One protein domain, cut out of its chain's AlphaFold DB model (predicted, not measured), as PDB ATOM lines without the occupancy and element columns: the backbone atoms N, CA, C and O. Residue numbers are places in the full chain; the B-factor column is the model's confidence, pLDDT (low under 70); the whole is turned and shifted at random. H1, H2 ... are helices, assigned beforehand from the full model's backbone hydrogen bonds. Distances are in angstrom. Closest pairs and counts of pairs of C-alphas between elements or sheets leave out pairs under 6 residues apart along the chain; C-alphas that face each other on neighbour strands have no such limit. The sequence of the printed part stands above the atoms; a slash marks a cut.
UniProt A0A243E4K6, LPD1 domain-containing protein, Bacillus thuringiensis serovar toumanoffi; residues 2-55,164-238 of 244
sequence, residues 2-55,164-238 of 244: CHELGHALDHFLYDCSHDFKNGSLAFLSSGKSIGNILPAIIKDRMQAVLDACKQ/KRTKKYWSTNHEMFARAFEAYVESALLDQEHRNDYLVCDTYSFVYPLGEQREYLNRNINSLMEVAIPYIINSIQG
ATOM      1  N   CYS A   2       0.584  12.449  53.815       91.44
ATOM      2  CA  CYS A   2       0.390  11.045  53.448       91.44
ATOM      3  C   CYS A   2       1.538  10.416  52.649       91.44
ATOM      4  O   CYS A   2       1.718   9.207  52.758       91.44
ATOM      5  N   HIS A   3       2.342  11.193  51.914       93.69
ATOM      6  CA  HIS A   3       3.579  10.682  51.308       93.69
ATOM      7  C   HIS A   3       4.490   9.991  52.340       93.69
ATOM      8  O   HIS A   3       4.853   8.827  52.185       93.69
ATOM      9  N   GLU A   4       4.765  10.667  53.459       94.88
ATOM     10  CA  GLU A   4       5.576  10.117  54.555       94.88
ATOM     11  C   GLU A   4       4.891   8.939  55.254       94.88
ATOM     12  O   GLU A   4       5.555   7.992  55.667       94.88
ATOM     13  N   LEU A   5       3.555   8.947  55.342       94.19
ATOM     14  CA  LEU A   5       2.803   7.794  55.844       94.19
ATOM     15  C   LEU A   5       2.975   6.570  54.932       94.19
ATOM     16  O   LEU A   5       3.128   5.458  55.430       94.19
ATOM     17  N   GLY A   6       3.005   6.772  53.612       96.38
ATOM     18  CA  GLY A   6       3.318   5.724  52.643       96.38
ATOM     19  C   GLY A   6       4.715   5.141  52.871       96.38
ATOM     20  O   GLY A   6       4.868   3.924  52.937       96.38
ATOM     21  N   HIS A   7       5.725   5.989  53.085       96.75
ATOM     22  CA  HIS A   7       7.066   5.531  53.461       96.75
ATOM     23  C   HIS A   7       7.089   4.771  54.790       96.75
ATOM     24  O   HIS A   7       7.720   3.717  54.875       96.75
ATOM     25  N   ALA A   8       6.398   5.277  55.811       95.62
ATOM     26  CA  ALA A   8       6.329   4.640  57.119       95.62
ATOM     27  C   ALA A   8       5.677   3.252  57.041       95.62
ATOM     28  O   ALA A   8       6.200   2.301  57.612       95.62
ATOM     29  N   LEU A   9       4.582   3.116  56.287       96.25
ATOM     30  CA  LEU A   9       3.921   1.834  56.039       96.25
ATOM     31  C   LEU A   9       4.852   0.842  55.327       96.25
ATOM     32  O   LEU A   9       4.970  -0.311  55.738       96.25
ATOM     33  N   ASP A  10       5.527   1.289  54.271       97.06
ATOM     34  CA  ASP A  10       6.456   0.473  53.483       97.06
ATOM     35  C   ASP A  10       7.652  -0.018  54.319       97.06
ATOM     36  O   ASP A  10       8.062  -1.180  54.230       97.06
ATOM     37  N   HIS A  11       8.177   0.852  55.186       95.81
ATOM     38  CA  HIS A  11       9.216   0.510  56.154       95.81
ATOM     39  C   HIS A  11       8.706  -0.457  57.228       95.81
ATOM     40  O   HIS A  11       9.348  -1.458  57.529       95.81
ATOM     41  N   PHE A  12       7.523  -0.209  57.789       94.94
ATOM     42  CA  PHE A  12       6.951  -1.068  58.824       94.94
ATOM     43  C   PHE A  12       6.747  -2.501  58.320       94.94
ATOM     44  O   PHE A  12       7.135  -3.459  58.984       94.94
ATOM     45  N   LEU A  13       6.213  -2.668  57.107       95.44
ATOM     46  CA  LEU A  13       6.060  -3.994  56.502       95.44
ATOM     47  C   LEU A  13       7.413  -4.673  56.224       95.44
ATOM     48  O   LEU A  13       7.520  -5.902  56.304       95.44
ATOM     49  N   TYR A  14       8.457  -3.895  55.920       95.62
ATOM     50  CA  TYR A  14       9.822  -4.413  55.822       95.62
ATOM     51  C   TYR A  14      10.319  -4.957  57.165       95.62
ATOM     52  O   TYR A  14      10.863  -6.067  57.208       95.62
ATOM     53  N   ASP A  15      10.082  -4.235  58.257       93.75
ATOM     54  CA  ASP A  15      10.452  -4.671  59.604       93.75
ATOM     55  C   ASP A  15       9.670  -5.908  60.041       93.75
ATOM     56  O   ASP A  15      10.274  -6.867  60.529       93.75
ATOM     57  N   CYS A  16       8.362  -5.961  59.769       93.06
ATOM     58  CA  CYS A  16       7.547  -7.157  59.989       93.06
ATOM     59  C   CYS A  16       8.124  -8.380  59.270       93.06
ATOM     60  O   CYS A  16       8.153  -9.476  59.828       93.06
ATOM     61  N   SER A  17       8.652  -8.210  58.051       93.88
ATOM     62  CA  SER A  17       9.268  -9.323  57.318       93.88
ATOM     63  C   SER A  17      10.490  -9.926  58.020       93.88
ATOM     64  O   SER A  17      10.824 -11.082  57.747       93.88
ATOM     65  N   HIS A  18      11.096  -9.188  58.954       93.12
ATOM     66  CA  HIS A  18      12.255  -9.577  59.757       93.12
ATOM     67  C   HIS A  18      11.951  -9.742  61.249       93.12
ATOM     68  O   HIS A  18      12.901  -9.882  62.021       93.12
ATOM     69  N   ASP A  19      10.683  -9.693  61.675       90.75
ATOM     70  CA  ASP A  19      10.318  -9.701  63.102       90.75
ATOM     71  C   ASP A  19      11.080  -8.603  63.875       90.75
ATOM     72  O   ASP A  19      11.601  -8.819  64.965       90.75
ATOM     73  N   PHE A  20      11.232  -7.431  63.240       89.75
ATOM     74  CA  PHE A  20      11.930  -6.253  63.770       89.75
ATOM     75  C   PHE A  20      13.415  -6.480  64.141       89.75
ATOM     76  O   PHE A  20      14.003  -5.700  64.889       89.75
ATOM     77  N   LYS A  21      14.063  -7.524  63.596       87.50
ATOM     78  CA  LYS A  21      15.467  -7.902  63.890       87.50
ATOM     79  C   LYS A  21      16.478  -7.538  62.789       87.50
ATOM     80  O   LYS A  21      17.598  -8.042  62.797       87.50
ATOM     81  N   ASN A  22      16.110  -6.692  61.828       83.25
ATOM     82  CA  ASN A  22      16.968  -6.319  60.689       83.25
ATOM     83  C   ASN A  22      18.004  -5.220  61.012       83.25
ATOM     84  O   ASN A  22      19.039  -5.159  60.348       83.25
ATOM     85  N   GLY A  23      17.732  -4.361  62.004       79.25
ATOM     86  CA  GLY A  23      18.557  -3.205  62.368       79.25
ATOM     87  C   GLY A  23      18.815  -2.218  61.221       79.25
ATOM     88  O   GLY A  23      19.789  -1.466  61.285       79.25
ATOM     89  N   SER A  24      18.012  -2.243  60.151       82.94
ATOM     90  CA  SER A  24      18.291  -1.533  58.901       82.94
ATOM     91  C   SER A  24      17.111  -0.679  58.450       82.94
ATOM     92  O   SER A  24      15.965  -1.109  58.486       82.94
ATOM     93  N   LEU A  25      17.409   0.537  57.979       86.06
ATOM     94  CA  LEU A  25      16.415   1.419  57.373       86.06
ATOM     95  C   LEU A  25      16.207   1.009  55.910       86.06
ATOM     96  O   LEU A  25      17.013   1.355  55.038       86.06
ATOM     97  N   ALA A  26      15.156   0.240  55.640       93.12
ATOM     98  CA  ALA A  26      14.835  -0.253  54.305       93.12
ATOM     99  C   ALA A  26      13.322  -0.387  54.090       93.12
ATOM    100  O   ALA A  26      12.516  -0.146  54.978       93.12
ATOM    101  N   PHE A  27      12.936  -0.701  52.856       95.94
ATOM    102  CA  PHE A  27      11.548  -0.657  52.399       95.94
ATOM    103  C   PHE A  27      11.164  -1.978  51.752       95.94
ATOM    104  O   PHE A  27      11.964  -2.544  50.994       95.94
ATOM    105  N   LEU A  28       9.935  -2.444  51.977       96.06
ATOM    106  CA  LEU A  28       9.431  -3.670  51.367       96.06
ATOM    107  C   LEU A  28       9.417  -3.526  49.841       96.06
ATOM    108  O   LEU A  28       9.882  -4.406  49.117       96.06
ATOM    109  N   SER A  29       8.991  -2.361  49.355       95.62
ATOM    110  CA  SER A  29       8.939  -2.020  47.936       95.62
ATOM    111  C   SER A  29      10.301  -2.057  47.230       95.62
ATOM    112  O   SER A  29      10.386  -2.156  46.001       95.62
ATOM    113  N   SER A  30      11.408  -1.987  47.978       91.06
ATOM    114  CA  SER A  30      12.750  -2.057  47.400       91.06
ATOM    115  C   SER A  30      13.064  -3.434  46.802       91.06
ATOM    116  O   SER A  30      13.948  -3.528  45.946       91.06
ATOM    117  N   GLY A  31      12.351  -4.486  47.228       84.50
ATOM    118  CA  GLY A  31      12.543  -5.856  46.748       84.50
ATOM    119  C   GLY A  31      13.832  -6.522  47.237       84.50
ATOM    120  O   GLY A  31      14.146  -7.633  46.816       84.50
ATOM    121  N   LYS A  32      14.628  -5.847  48.074       84.94
ATOM    122  CA  LYS A  32      15.960  -6.301  48.488       84.94
ATOM    123  C   LYS A  32      15.939  -6.767  49.929       84.94
ATOM    124  O   LYS A  32      15.415  -6.065  50.784       84.94
ATOM    125  N   SER A  33      16.574  -7.912  50.181       86.56
ATOM    126  CA  SER A  33      16.752  -8.449  51.533       86.56
ATOM    127  C   SER A  33      15.435  -8.475  52.312       86.56
ATOM    128  O   SER A  33      15.385  -7.969  53.423       86.56
ATOM    129  N   ILE A  34      14.353  -8.961  51.690       89.88
ATOM    130  CA  ILE A  34      13.050  -9.115  52.345       89.88
ATOM    131  C   ILE A  34      13.100 -10.394  53.181       89.88
ATOM    132  O   ILE A  34      13.471 -11.448  52.661       89.88
ATOM    133  N   GLY A  35      12.712 -10.315  54.452       88.06
ATOM    134  CA  GLY A  35      12.709 -11.472  55.335       88.06
ATOM    135  C   GLY A  35      11.535 -12.421  55.063       88.06
ATOM    136  O   GLY A  35      10.601 -12.119  54.313       88.06
ATOM    137  N   ASN A  36      11.573 -13.611  55.656       90.56
ATOM    138  CA  ASN A  36      10.646 -14.700  55.321       90.56
ATOM    139  C   ASN A  36       9.360 -14.719  56.162       90.56
ATOM    140  O   ASN A  36       8.498 -15.549  55.899       90.56
ATOM    141  N   ILE A  37       9.221 -13.819  57.138       91.88
ATOM    142  CA  ILE A  37       8.121 -13.847  58.117       91.88
ATOM    143  C   ILE A  37       6.837 -13.224  57.567       91.88
ATOM    144  O   ILE A  37       5.743 -13.688  57.875       91.88
ATOM    145  N   LEU A  38       6.961 -12.186  56.735       92.50
ATOM    146  CA  LEU A  38       5.799 -11.498  56.178       92.50
ATOM    147  C   LEU A  38       5.031 -12.444  55.231       92.50
ATOM    148  O   LEU A  38       5.671 -13.020  54.337       92.50
ATOM    149  N   PRO A  39       3.694 -12.562  55.370       94.19
ATOM    150  CA  PRO A  39       2.858 -13.371  54.491       94.19
ATOM    151  C   PRO A  39       3.123 -13.103  53.007       94.19
ATOM    152  O   PRO A  39       3.241 -11.951  52.579       94.19
ATOM    153  N   ALA A  40       3.177 -14.175  52.211       93.62
ATOM    154  CA  ALA A  40       3.440 -14.090  50.774       93.62
ATOM    155  C   ALA A  40       2.431 -13.174  50.064       93.62
ATOM    156  O   ALA A  40       2.834 -12.345  49.257       93.62
ATOM    157  N   ILE A  41       1.155 -13.225  50.464       96.31
ATOM    158  CA  ILE A  41       0.106 -12.387  49.879       96.31
ATOM    159  C   ILE A  41       0.419 -10.888  49.983       96.31
ATOM    160  O   ILE A  41       0.223 -10.164  49.015       96.31
ATOM    161  N   ILE A  42       0.976 -10.406  51.101       96.25
ATOM    162  CA  ILE A  42       1.330  -8.985  51.255       96.25
ATOM    163  C   ILE A  42       2.479  -8.620  50.306       96.25
ATOM    164  O   ILE A  42       2.444  -7.565  49.670       96.25
ATOM    165  N   LYS A  43       3.474  -9.504  50.164       95.19
ATOM    166  CA  LYS A  43       4.587  -9.317  49.218       95.19
ATOM    167  C   LYS A  43       4.083  -9.273  47.778       95.19
ATOM    168  O   LYS A  43       4.481  -8.387  47.026       95.19
ATOM    169  N   ASP A  44       3.171 -10.172  47.425       95.88
ATOM    170  CA  ASP A  44       2.579 -10.253  46.091       95.88
ATOM    171  C   ASP A  44       1.741  -9.008  45.778       95.88
ATOM    172  O   ASP A  44       1.870  -8.431  44.696       95.88
ATOM    173  N   ARG A  45       0.933  -8.524  46.736       97.81
ATOM    174  CA  ARG A  45       0.167  -7.275  46.579       97.81
ATOM    175  C   ARG A  45       1.077  -6.055  46.469       97.81
ATOM    176  O   ARG A  45       0.836  -5.208  45.613       97.81
ATOM    177  N   MET A  46       2.149  -5.977  47.258       97.62
ATOM    178  CA  MET A  46       3.144  -4.908  47.122       97.62
ATOM    179  C   MET A  46       3.797  -4.950  45.734       97.62
ATOM    180  O   MET A  46       3.872  -3.929  45.053       97.62
ATOM    181  N   GLN A  47       4.205  -6.133  45.265       96.06
ATOM    182  CA  GLN A  47       4.773  -6.289  43.928       96.06
ATOM    183  C   GLN A  47       3.773  -5.889  42.833       96.06
ATOM    184  O   GLN A  47       4.169  -5.223  41.878       96.06
ATOM    185  N   ALA A  48       2.485  -6.202  42.992       96.75
ATOM    186  CA  ALA A  48       1.435  -5.781  42.066       96.75
ATOM    187  C   ALA A  48       1.300  -4.248  41.984       96.75
ATOM    188  O   ALA A  48       1.165  -3.709  40.885       96.75
ATOM    189  N   VAL A  49       1.423  -3.524  43.107       97.75
ATOM    190  CA  VAL A  49       1.463  -2.046  43.100       97.75
ATOM    191  C   VAL A  49       2.682  -1.537  42.323       97.75
ATOM    192  O   VAL A  49       2.560  -0.653  41.474       97.75
ATOM    193  N   LEU A  50       3.864  -2.114  42.550       96.44
ATOM    194  CA  LEU A  50       5.093  -1.710  41.850       96.44
ATOM    195  C   LEU A  50       5.071  -2.016  40.356       96.44
ATOM    196  O   LEU A  50       5.646  -1.278  39.549       96.44
ATOM    197  N   ASP A  51       4.418  -3.106  39.992       94.25
ATOM    198  CA  ASP A  51       4.172  -3.476  38.617       94.25
ATOM    199  C   ASP A  51       3.190  -2.494  37.976       94.25
ATOM    200  O   ASP A  51       3.495  -1.957  36.915       94.25
ATOM    201  N   ALA A  52       2.087  -2.148  38.643       94.81
ATOM    202  CA  ALA A  52       1.136  -1.131  38.184       94.81
ATOM    203  C   ALA A  52       1.772   0.262  38.017       94.81
ATOM    204  O   ALA A  52       1.420   1.017  37.109       94.81
ATOM    205  N   CYS A  53       2.780   0.580  38.828       94.69
ATOM    206  CA  CYS A  53       3.584   1.789  38.678       94.69
ATOM    207  C   CYS A  53       4.338   1.833  37.336       94.69
ATOM    208  O   CYS A  53       4.549   2.916  36.793       94.69
ATOM    209  N   LYS A  54       4.751   0.685  36.784       92.06
ATOM    210  CA  LYS A  54       5.663   0.581  35.623       92.06
ATOM    211  C   LYS A  54       5.005   0.034  34.358       92.06
ATOM    212  O   LYS A  54       5.549   0.195  33.267       92.06
ATOM    213  N   GLN A  55       3.891  -0.670  34.503       86.81
ATOM    214  CA  GLN A  55       3.191  -1.352  33.426       86.81
ATOM    215  C   GLN A  55       2.070  -0.478  32.862       86.81
ATOM    216  O   GLN A  55       1.508   0.372  33.544       86.81
ATOM    217  N   LYS A 164      18.323  14.646  35.908       86.31
ATOM    218  CA  LYS A 164      18.876  15.907  36.425       86.31
ATOM    219  C   LYS A 164      19.565  15.738  37.787       86.31
ATOM    220  O   LYS A 164      20.046  16.721  38.342       86.31
ATOM    221  N   ARG A 165      19.588  14.526  38.354       89.44
ATOM    222  CA  ARG A 165      20.080  14.241  39.708       89.44
ATOM    223  C   ARG A 165      21.295  13.318  39.671       89.44
ATOM    224  O   ARG A 165      21.406  12.437  38.826       89.44
ATOM    225  N   THR A 166      22.186  13.470  40.650       87.00
ATOM    226  CA  THR A 166      23.351  12.581  40.826       87.00
ATOM    227  C   THR A 166      22.945  11.182  41.298       87.00
ATOM    228  O   THR A 166      23.592  10.195  40.956       87.00
ATOM    229  N   LYS A 167      21.870  11.085  42.090       89.38
ATOM    230  CA  LYS A 167      21.297   9.824  42.573       89.38
ATOM    231  C   LYS A 167      19.816   9.765  42.223       89.38
ATOM    232  O   LYS A 167      19.113  10.769  42.348       89.38
ATOM    233  N   LYS A 168      19.370   8.571  41.825       92.62
ATOM    234  CA  LYS A 168      17.956   8.286  41.581       92.62
ATOM    235  C   LYS A 168      17.160   8.498  42.861       92.62
ATOM    236  O   LYS A 168      17.590   8.059  43.925       92.62
ATOM    237  N   TYR A 169      16.023   9.156  42.725       93.69
ATOM    238  CA  TYR A 169      15.085   9.422  43.801       93.69
ATOM    239  C   TYR A 169      13.673   9.138  43.297       93.69
ATOM    240  O   TYR A 169      13.054   8.171  43.733       93.69
ATOM    241  N   TRP A 170      13.234   9.871  42.273       95.00
ATOM    242  CA  TRP A 170      11.877   9.800  41.739       95.00
ATOM    243  C   TRP A 170      11.537   8.417  41.196       95.00
ATOM    244  O   TRP A 170      10.446   7.910  41.427       95.00
ATOM    245  N   SER A 171      12.452   7.778  40.469       95.06
ATOM    246  CA  SER A 171      12.198   6.476  39.851       95.06
ATOM    247  C   SER A 171      12.466   5.300  40.800       95.06
ATOM    248  O   SER A 171      12.568   4.160  40.336       95.06
ATOM    249  N   THR A 172      12.698   5.545  42.094       95.50
ATOM    250  CA  THR A 172      12.880   4.467  43.073       95.50
ATOM    251  C   THR A 172      11.527   3.879  43.469       95.50
ATOM    252  O   THR A 172      10.518   4.578  43.492       95.50
ATOM    253  N   ASN A 173      11.485   2.574  43.758       96.75
ATOM    254  CA  ASN A 173      10.221   1.885  44.036       96.75
ATOM    255  C   ASN A 173       9.480   2.470  45.251       96.75
ATOM    256  O   ASN A 173       8.277   2.675  45.155       96.75
ATOM    257  N   HIS A 174      10.188   2.769  46.346       96.19
ATOM    258  CA  HIS A 174       9.589   3.320  47.570       96.19
ATOM    259  C   HIS A 174       9.045   4.734  47.358       96.19
ATOM    260  O   HIS A 174       7.971   5.054  47.846       96.19
ATOM    261  N   GLU A 175       9.734   5.564  46.569       97.12
ATOM    262  CA  GLU A 175       9.271   6.914  46.225       97.12
ATOM    263  C   GLU A 175       8.067   6.899  45.273       97.12
ATOM    264  O   GLU A 175       7.166   7.731  45.361       97.12
ATOM    265  N   MET A 176       8.029   5.952  44.334       97.44
ATOM    266  CA  MET A 176       6.848   5.746  43.496       97.44
ATOM    267  C   MET A 176       5.667   5.204  44.303       97.44
ATOM    268  O   MET A 176       4.537   5.636  44.102       97.44
ATOM    269  N   PHE A 177       5.918   4.271  45.221       98.00
ATOM    270  CA  PHE A 177       4.889   3.746  46.110       98.00
ATOM    271  C   PHE A 177       4.299   4.854  46.990       98.00
ATOM    272  O   PHE A 177       3.083   5.011  47.005       98.00
ATOM    273  N   ALA A 178       5.133   5.662  47.648       97.31
ATOM    274  CA  ALA A 178       4.684   6.733  48.537       97.31
ATOM    275  C   ALA A 178       3.814   7.783  47.822       97.31
ATOM    276  O   ALA A 178       2.721   8.101  48.293       97.31
ATOM    277  N   ARG A 179       4.225   8.242  46.632       96.56
ATOM    278  CA  ARG A 179       3.418   9.176  45.823       96.56
ATOM    279  C   ARG A 179       2.118   8.548  45.326       96.56
ATOM    280  O   ARG A 179       1.078   9.201  45.330       96.56
ATOM    281  N   ALA A 180       2.150   7.288  44.889       97.12
ATOM    282  CA  ALA A 180       0.937   6.585  44.476       97.12
ATOM    283  C   ALA A 180      -0.024   6.366  45.658       97.12
ATOM    284  O   ALA A 180      -1.233   6.497  45.494       97.12
ATOM    285  N   PHE A 181       0.508   6.091  46.852       97.50
ATOM    286  CA  PHE A 181      -0.258   5.975  48.090       97.50
ATOM    287  C   PHE A 181      -0.922   7.301  48.477       97.50
ATOM    288  O   PHE A 181      -2.105   7.318  48.802       97.50
ATOM    289  N   GLU A 182      -0.209   8.423  48.376       96.12
ATOM    290  CA  GLU A 182      -0.790   9.746  48.615       96.12
ATOM    291  C   GLU A 182      -1.947  10.053  47.643       96.12
ATOM    292  O   GLU A 182      -3.020  10.469  48.083       96.12
ATOM    293  N   ALA A 183      -1.786   9.749  46.349       95.75
ATOM    294  CA  ALA A 183      -2.858   9.892  45.356       95.75
ATOM    295  C   ALA A 183      -4.056   8.962  45.623       95.75
ATOM    296  O   ALA A 183      -5.211   9.348  45.405       95.75
ATOM    297  N   TYR A 184      -3.806   7.748  46.118       96.56
ATOM    298  CA  TYR A 184      -4.854   6.831  46.564       96.56
ATOM    299  C   TYR A 184      -5.662   7.418  47.727       96.56
ATOM    300  O   TYR A 184      -6.889   7.430  47.652       96.56
ATOM    301  N   VAL A 185      -4.998   7.967  48.751       95.50
ATOM    302  CA  VAL A 185      -5.683   8.575  49.904       95.50
ATOM    303  C   VAL A 185      -6.531   9.770  49.474       95.50
ATOM    304  O   VAL A 185      -7.675   9.877  49.904       95.50
ATOM    305  N   GLU A 186      -6.022  10.638  48.594       94.69
ATOM    306  CA  GLU A 186      -6.826  11.755  48.078       94.69
ATOM    307  C   GLU A 186      -8.049  11.258  47.307       94.69
ATOM    308  O   GLU A 186      -9.144  11.769  47.504       94.69
ATOM    309  N   SER A 187      -7.882  10.226  46.472       94.25
ATOM    310  CA  SER A 187      -9.004   9.631  45.732       94.25
ATOM    311  C   SER A 187     -10.059   9.064  46.685       94.25
ATOM    312  O   SER A 187     -11.234   9.366  46.534       94.25
ATOM    313  N   ALA A 188      -9.636   8.320  47.710       93.25
ATOM    314  CA  ALA A 188     -10.540   7.733  48.696       93.25
ATOM    315  C   ALA A 188     -11.289   8.792  49.527       93.25
ATOM    316  O   ALA A 188     -12.438   8.573  49.901       93.25
ATOM    317  N   LEU A 189     -10.658   9.937  49.814       92.31
ATOM    318  CA  LEU A 189     -11.324  11.069  50.464       92.31
ATOM    319  C   LEU A 189     -12.366  11.702  49.537       92.31
ATOM    320  O   LEU A 189     -13.497  11.924  49.960       92.31
ATOM    321  N   LEU A 190     -12.006  11.946  48.276       91.62
ATOM    322  CA  LEU A 190     -12.906  12.549  47.291       91.62
ATOM    323  C   LEU A 190     -14.114  11.658  46.980       91.62
ATOM    324  O   LEU A 190     -15.219  12.179  46.852       91.62
ATOM    325  N   ASP A 191     -13.933  10.335  46.937       91.31
ATOM    326  CA  ASP A 191     -15.023   9.360  46.773       91.31
ATOM    327  C   ASP A 191     -16.037   9.414  47.936       91.31
ATOM    328  O   ASP A 191     -17.187   9.001  47.784       91.31
ATOM    329  N   GLN A 192     -15.628   9.941  49.094       91.75
ATOM    330  CA  GLN A 192     -16.476  10.188  50.267       91.75
ATOM    331  C   GLN A 192     -16.941  11.650  50.370       91.75
ATOM    332  O   GLN A 192     -17.396  12.069  51.431       91.75
ATOM    333  N   GLU A 193     -16.787  12.443  49.306       90.88
ATOM    334  CA  GLU A 193     -17.063  13.888  49.290       90.88
ATOM    335  C   GLU A 193     -16.279  14.674  50.362       90.88
ATOM    336  O   GLU A 193     -16.656  15.773  50.775       90.88
ATOM    337  N   HIS A 194     -15.146  14.128  50.810       89.00
ATOM    338  CA  HIS A 194     -14.258  14.748  51.780       89.00
ATOM    339  C   HIS A 194     -13.031  15.357  51.100       89.00
ATOM    340  O   HIS A 194     -12.522  14.873  50.090       89.00
ATOM    341  N   ARG A 195     -12.495  16.413  51.713       85.50
ATOM    342  CA  ARG A 195     -11.218  17.014  51.324       85.50
ATOM    343  C   ARG A 195     -10.413  17.367  52.565       85.50
ATOM    344  O   ARG A 195     -10.940  17.972  53.496       85.50
ATOM    345  N   ASN A 196      -9.137  16.991  52.580       84.56
ATOM    346  CA  ASN A 196      -8.241  17.281  53.691       84.56
ATOM    347  C   ASN A 196      -6.852  17.680  53.184       84.56
ATOM    348  O   ASN A 196      -5.983  16.829  52.994       84.56
ATOM    349  N   ASP A 197      -6.655  18.992  53.051       83.00
ATOM    350  CA  ASP A 197      -5.415  19.592  52.545       83.00
ATOM    351  C   ASP A 197      -4.210  19.389  53.499       83.00
ATOM    352  O   ASP A 197      -3.059  19.581  53.104       83.00
ATOM    353  N   TYR A 198      -4.440  18.964  54.753       79.06
ATOM    354  CA  TYR A 198      -3.367  18.587  55.684       79.06
ATOM    355  C   TYR A 198      -2.834  17.176  55.420       79.06
ATOM    356  O   TYR A 198      -1.630  16.932  55.535       79.06
ATOM    357  N   LEU A 199      -3.724  16.237  55.087       79.00
ATOM    358  CA  LEU A 199      -3.346  14.858  54.786       79.00
ATOM    359  C   LEU A 199      -2.690  14.783  53.408       79.00
ATOM    360  O   LEU A 199      -1.553  14.304  53.291       79.00
ATOM    361  N   VAL A 200      -3.359  15.341  52.402       81.69
ATOM    362  CA  VAL A 200      -2.915  15.328  51.009       81.69
ATOM    363  C   VAL A 200      -3.058  16.715  50.400       81.69
ATOM    364  O   VAL A 200      -4.066  17.371  50.617       81.69
ATOM    365  N   CYS A 201      -2.072  17.157  49.619       76.50
ATOM    366  CA  CYS A 201      -2.128  18.434  48.916       76.50
ATOM    367  C   CYS A 201      -1.758  18.234  47.441       76.50
ATOM    368  O   CYS A 201      -0.596  17.991  47.130       76.50
ATOM    369  N   ASP A 202      -2.760  18.336  46.564       76.31
ATOM    370  CA  ASP A 202      -2.651  18.384  45.100       76.31
ATOM    371  C   ASP A 202      -1.838  17.245  44.444       76.31
ATOM    372  O   ASP A 202      -0.700  17.418  43.994       76.31
ATOM    373  N   THR A 203      -2.463  16.066  44.303       82.75
ATOM    374  CA  THR A 203      -1.856  14.916  43.597       82.75
ATOM    375  C   THR A 203      -2.182  14.870  42.101       82.75
ATOM    376  O   THR A 203      -2.154  13.808  41.475       82.75
ATOM    377  N   TYR A 204      -2.496  16.019  41.494       81.56
ATOM    378  CA  TYR A 204      -2.839  16.121  40.069       81.56
ATOM    379  C   TYR A 204      -1.693  16.648  39.199       81.56
ATOM    380  O   TYR A 204      -1.838  16.806  37.985       81.56
ATOM    381  N   SER A 205      -0.522  16.880  39.791       87.94
ATOM    382  CA  SER A 205       0.679  17.236  39.039       87.94
ATOM    383  C   SER A 205       1.312  16.024  38.339       87.94
ATOM    384  O   SER A 205       1.084  14.865  38.684       87.94
ATOM    385  N   PHE A 206       2.175  16.283  37.351       85.31
ATOM    386  CA  PHE A 206       2.826  15.248  36.533       85.31
ATOM    387  C   PHE A 206       3.739  14.288  37.322       85.31
ATOM    388  O   PHE A 206       4.211  13.294  36.770       85.31
ATOM    389  N   VAL A 207       4.034  14.586  38.595       89.94
ATOM    390  CA  VAL A 207       4.812  13.698  39.471       89.94
ATOM    391  C   VAL A 207       3.951  12.643  40.161       89.94
ATOM    392  O   VAL A 207       4.510  11.820  40.876       89.94
ATOM    393  N   TYR A 208       2.638  12.630  39.949       94.25
ATOM    394  CA  TYR A 208       1.706  11.637  40.481       94.25
ATOM    395  C   TYR A 208       1.126  10.774  39.351       94.25
ATOM    396  O   TYR A 208       1.228  11.138  38.175       94.25
ATOM    397  N   PRO A 209       0.547   9.600  39.661       93.88
ATOM    398  CA  PRO A 209      -0.235   8.865  38.677       93.88
ATOM    399  C   PRO A 209      -1.525   9.628  38.337       93.88
ATOM    400  O   PRO A 209      -2.186  10.165  39.222       93.88
ATOM    401  N   LEU A 210      -1.901   9.641  37.056       92.62
ATOM    402  CA  LEU A 210      -3.058  10.386  36.537       92.62
ATOM    403  C   LEU A 210      -3.974   9.486  35.688       92.62
ATOM    404  O   LEU A 210      -3.536   8.452  35.177       92.62
ATOM    405  N   GLY A 211      -5.234   9.898  35.516       91.62
ATOM    406  CA  GLY A 211      -6.219   9.231  34.651       91.62
ATOM    407  C   GLY A 211      -6.411   7.742  34.965       91.62
ATOM    408  O   GLY A 211      -6.352   7.331  36.122       91.62
ATOM    409  N   GLU A 212      -6.565   6.916  33.924       90.75
ATOM    410  CA  GLU A 212      -6.742   5.457  34.058       90.75
ATOM    411  C   GLU A 212      -5.608   4.780  34.847       90.75
ATOM    412  O   GLU A 212      -5.826   3.782  35.539       90.75
ATOM    413  N   GLN A 213      -4.385   5.324  34.778       91.62
ATOM    414  CA  GLN A 213      -3.265   4.791  35.548       91.62
ATOM    415  C   GLN A 213      -3.473   4.994  37.056       91.62
ATOM    416  O   GLN A 213      -3.149   4.092  37.833       91.62
ATOM    417  N   ARG A 214      -4.025   6.142  37.475       94.56
ATOM    418  CA  ARG A 214      -4.368   6.413  38.880       94.56
ATOM    419  C   ARG A 214      -5.428   5.440  39.371       94.56
ATOM    420  O   ARG A 214      -5.225   4.806  40.397       94.56
ATOM    421  N   GLU A 215      -6.499   5.241  38.612       94.88
ATOM    422  CA  GLU A 215      -7.557   4.288  38.973       94.88
ATOM    423  C   GLU A 215      -7.026   2.857  39.105       94.88
ATOM    424  O   GLU A 215      -7.349   2.139  40.055       94.88
ATOM    425  N   TYR A 216      -6.174   2.430  38.168       94.81
ATOM    426  CA  TYR A 216      -5.558   1.109  38.228       94.81
ATOM    427  C   TYR A 216      -4.640   0.953  39.447       94.81
ATOM    428  O   TYR A 216      -4.686  -0.082  40.117       94.81
ATOM    429  N   LEU A 217      -3.843   1.973  39.773       96.12
ATOM    430  CA  LEU A 217      -3.008   1.983  40.974       96.12
ATOM    431  C   LEU A 217      -3.843   1.976  42.253       96.12
ATOM    432  O   LEU A 217      -3.554   1.179  43.140       96.12
ATOM    433  N   ASN A 218      -4.913   2.769  42.316       97.12
ATOM    434  CA  ASN A 218      -5.819   2.814  43.461       97.12
ATOM    435  C   ASN A 218      -6.405   1.433  43.765       97.12
ATOM    436  O   ASN A 218      -6.391   1.008  44.916       97.12
ATOM    437  N   ARG A 219      -6.839   0.681  42.742       97.44
ATOM    438  CA  ARG A 219      -7.325  -0.700  42.923       97.44
ATOM    439  C   ARG A 219      -6.255  -1.626  43.509       97.44
ATOM    440  O   ARG A 219      -6.555  -2.430  44.389       97.44
ATOM    441  N   ASN A 220      -5.010  -1.517  43.043       97.94
ATOM    442  CA  ASN A 220      -3.907  -2.338  43.552       97.94
ATOM    443  C   ASN A 220      -3.517  -1.951  44.987       97.94
ATOM    444  O   ASN A 220      -3.271  -2.833  45.807       97.94
ATOM    445  N   ILE A 221      -3.497  -0.653  45.307       98.12
ATOM    446  CA  ILE A 221      -3.209  -0.156  46.657       98.12
ATOM    447  C   ILE A 221      -4.329  -0.553  47.618       98.12
ATOM    448  O   ILE A 221      -4.024  -1.051  48.697       98.12
ATOM    449  N   ASN A 222      -5.599  -0.440  47.220       98.12
ATOM    450  CA  ASN A 222      -6.724  -0.926  48.020       98.12
ATOM    451  C   ASN A 222      -6.572  -2.423  48.332       98.12
ATOM    452  O   ASN A 222      -6.627  -2.821  49.490       98.12
ATOM    453  N   SER A 223      -6.264  -3.240  47.318       98.19
ATOM    454  CA  SER A 223      -6.038  -4.679  47.509       98.19
ATOM    455  C   SER A 223      -4.837  -4.995  48.415       98.19
ATOM    456  O   SER A 223      -4.851  -5.999  49.125       98.19
ATOM    457  N   LEU A 224      -3.797  -4.150  48.430       98.31
ATOM    458  CA  LEU A 224      -2.722  -4.235  49.423       98.31
ATOM    459  C   LEU A 224      -3.227  -3.865  50.824       98.31
ATOM    460  O   LEU A 224      -2.901  -4.565  51.780       98.31
ATOM    461  N   MET A 225      -4.011  -2.793  50.963       97.75
ATOM    462  CA  MET A 225      -4.525  -2.332  52.259       97.75
ATOM    463  C   MET A 225      -5.453  -3.362  52.912       97.75
ATOM    464  O   MET A 225      -5.345  -3.579  54.118       97.75
ATOM    465  N   GLU A 226      -6.285  -4.048  52.125       97.56
ATOM    466  CA  GLU A 226      -7.189  -5.115  52.585       97.56
ATOM    467  C   GLU A 226      -6.462  -6.239  53.336       97.56
ATOM    468  O   GLU A 226      -7.018  -6.806  54.271       97.56
ATOM    469  N   VAL A 227      -5.214  -6.545  52.962       97.06
ATOM    470  CA  VAL A 227      -4.409  -7.591  53.620       97.06
ATOM    471  C   VAL A 227      -3.394  -7.021  54.610       97.06
ATOM    472  O   VAL A 227      -3.107  -7.645  55.631       97.06
ATOM    473  N   ALA A 228      -2.851  -5.831  54.343       95.88
ATOM    474  CA  ALA A 228      -1.830  -5.218  55.183       95.88
ATOM    475  C   ALA A 228      -2.416  -4.682  56.494       95.88
ATOM    476  O   ALA A 228      -1.815  -4.887  57.545       95.88
ATOM    477  N   ILE A 229      -3.584  -4.031  56.463       94.88
ATOM    478  CA  ILE A 229      -4.179  -3.423  57.660       94.88
ATOM    479  C   ILE A 229      -4.510  -4.480  58.729       94.88
ATOM    480  O   ILE A 229      -4.033  -4.317  59.855       94.88
ATOM    481  N   PRO A 230      -5.240  -5.577  58.429       94.38
ATOM    482  CA  PRO A 230      -5.514  -6.611  59.429       94.38
ATOM    483  C   PRO A 230      -4.232  -7.231  59.987       94.38
ATOM    484  O   PRO A 230      -4.109  -7.428  61.194       94.38
ATOM    485  N   TYR A 231      -3.243  -7.472  59.122       93.75
ATOM    486  CA  TYR A 231      -1.951  -8.003  59.540       93.75
ATOM    487  C   TYR A 231      -1.222  -7.065  60.513       93.75
ATOM    488  O   TYR A 231      -0.713  -7.520  61.538       93.75
ATOM    489  N   ILE A 232      -1.195  -5.760  60.228       92.06
ATOM    490  CA  ILE A 232      -0.575  -4.749  61.095       92.06
ATOM    491  C   ILE A 232      -1.288  -4.696  62.449       92.06
ATOM    492  O   ILE A 232      -0.625  -4.718  63.484       92.06
ATOM    493  N   ILE A 233      -2.625  -4.677  62.452       91.31
ATOM    494  CA  ILE A 233      -3.425  -4.666  63.685       91.31
ATOM    495  C   ILE A 233      -3.102  -5.896  64.542       91.31
ATOM    496  O   ILE A 233      -2.764  -5.741  65.715       91.31
ATOM    497  N   ASN A 234      -3.117  -7.094  63.953       88.31
ATOM    498  CA  ASN A 234      -2.805  -8.339  64.661       88.31
ATOM    499  C   ASN A 234      -1.365  -8.356  65.195       88.31
ATOM    500  O   ASN A 234      -1.127  -8.757  66.335       88.31
ATOM    501  N   SER A 235      -0.413  -7.856  64.400       82.94
ATOM    502  CA  SER A 235       0.999  -7.764  64.787       82.94
ATOM    503  C   SER A 235       1.213  -6.823  65.978       82.94
ATOM    504  O   SER A 235       2.018  -7.123  66.855       82.94
ATOM    505  N   ILE A 236       0.483  -5.703  66.041       81.81
ATOM    506  CA  ILE A 236       0.553  -4.748  67.160       81.81
ATOM    507  C   ILE A 236      -0.147  -5.303  68.406       81.81
ATOM    508  O   ILE A 236       0.329  -5.106  69.523       81.81
ATOM    509  N   GLN A 237      -1.272  -6.000  68.234       79.38
ATOM    510  CA  GLN A 237      -2.064  -6.542  69.342       79.38
ATOM    511  C   GLN A 237      -1.468  -7.823  69.953       79.38
ATOM    512  O   GLN A 237      -1.964  -8.292  70.976       79.38
ATOM    513  N   GLY A 238      -0.406  -8.386  69.364       64.88
ATOM    514  CA  GLY A 238       0.267  -9.586  69.872       64.88
ATOM    515  C   GLY A 238      -0.571 -10.863  69.762       64.88
ATOM    516  O   GLY A 238      -0.271 -11.856  70.425       64.88
TER     517      GLY A 238
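AT A GLANCE: This is residues 2 to 55 and 164 to 238 of the 244 residues of the protein "LPD1 domain-containing protein" of Bacillus thuringiensis serovar toumanoffi (UniProt A0A243E4K6). The longest helix, H4, and H2 lie side by side and run opposite ways, H3 crosses H4 nearly at right angles on residues 214 to 221 of H4 and makes a corner with H2, where residues 49 to 53 of H2 meet residues 173 to 180 of H3, and H1 packs on H3 at a steep tilt. The 129 printed residues, with four named helices H1 to H4 and no named strand, are all helix in class. The whole is compact, with a radius of gyration of the C-alphas of 14.7 A and spans of 39 by 38 by 27 A.

HOW THE PARTS SIT: H4, residues 211 to 237, has a kink of 31 degrees near residue 224. H2, residues 40 to 54, touches H4 at a shallow tilt of 24 degrees, opposite ways; their closest C-alphas, Arg 45 and Leu 224, are 5.1 A apart. The hub H3, residues 173 to 190, touches H4 about perpendicular, at 83 degrees, closest C-alphas Tyr 184 and Asn 218, 5.2 A. H1, residues 2 to 17, touches H3 at a steep tilt of 57 degrees, closest C-alphas Gly 6 and Ala 178, 4.4 A. Every O i to N i+4 pair is within hydrogen-bond range in H1 and H3, 10 of 11 in H2, 21 of 23 in H4.

IN THESE COORDINATES: H4 spans 38.3 A, H3 25.7 A, H1 22.6 A and H2 21.2 A. C-alpha 2 is at (0.390, 11.045, 53.448), C-alpha 237 at (-2.064, -6.542, 69.342).

THE WHOLE: Residues 56 to 163 are not printed; C-alphas 55 and 164 are 23.5 A apart. The links H1 to H2 and H3 to H4 are long. Residue 238 has pLDDT under 70.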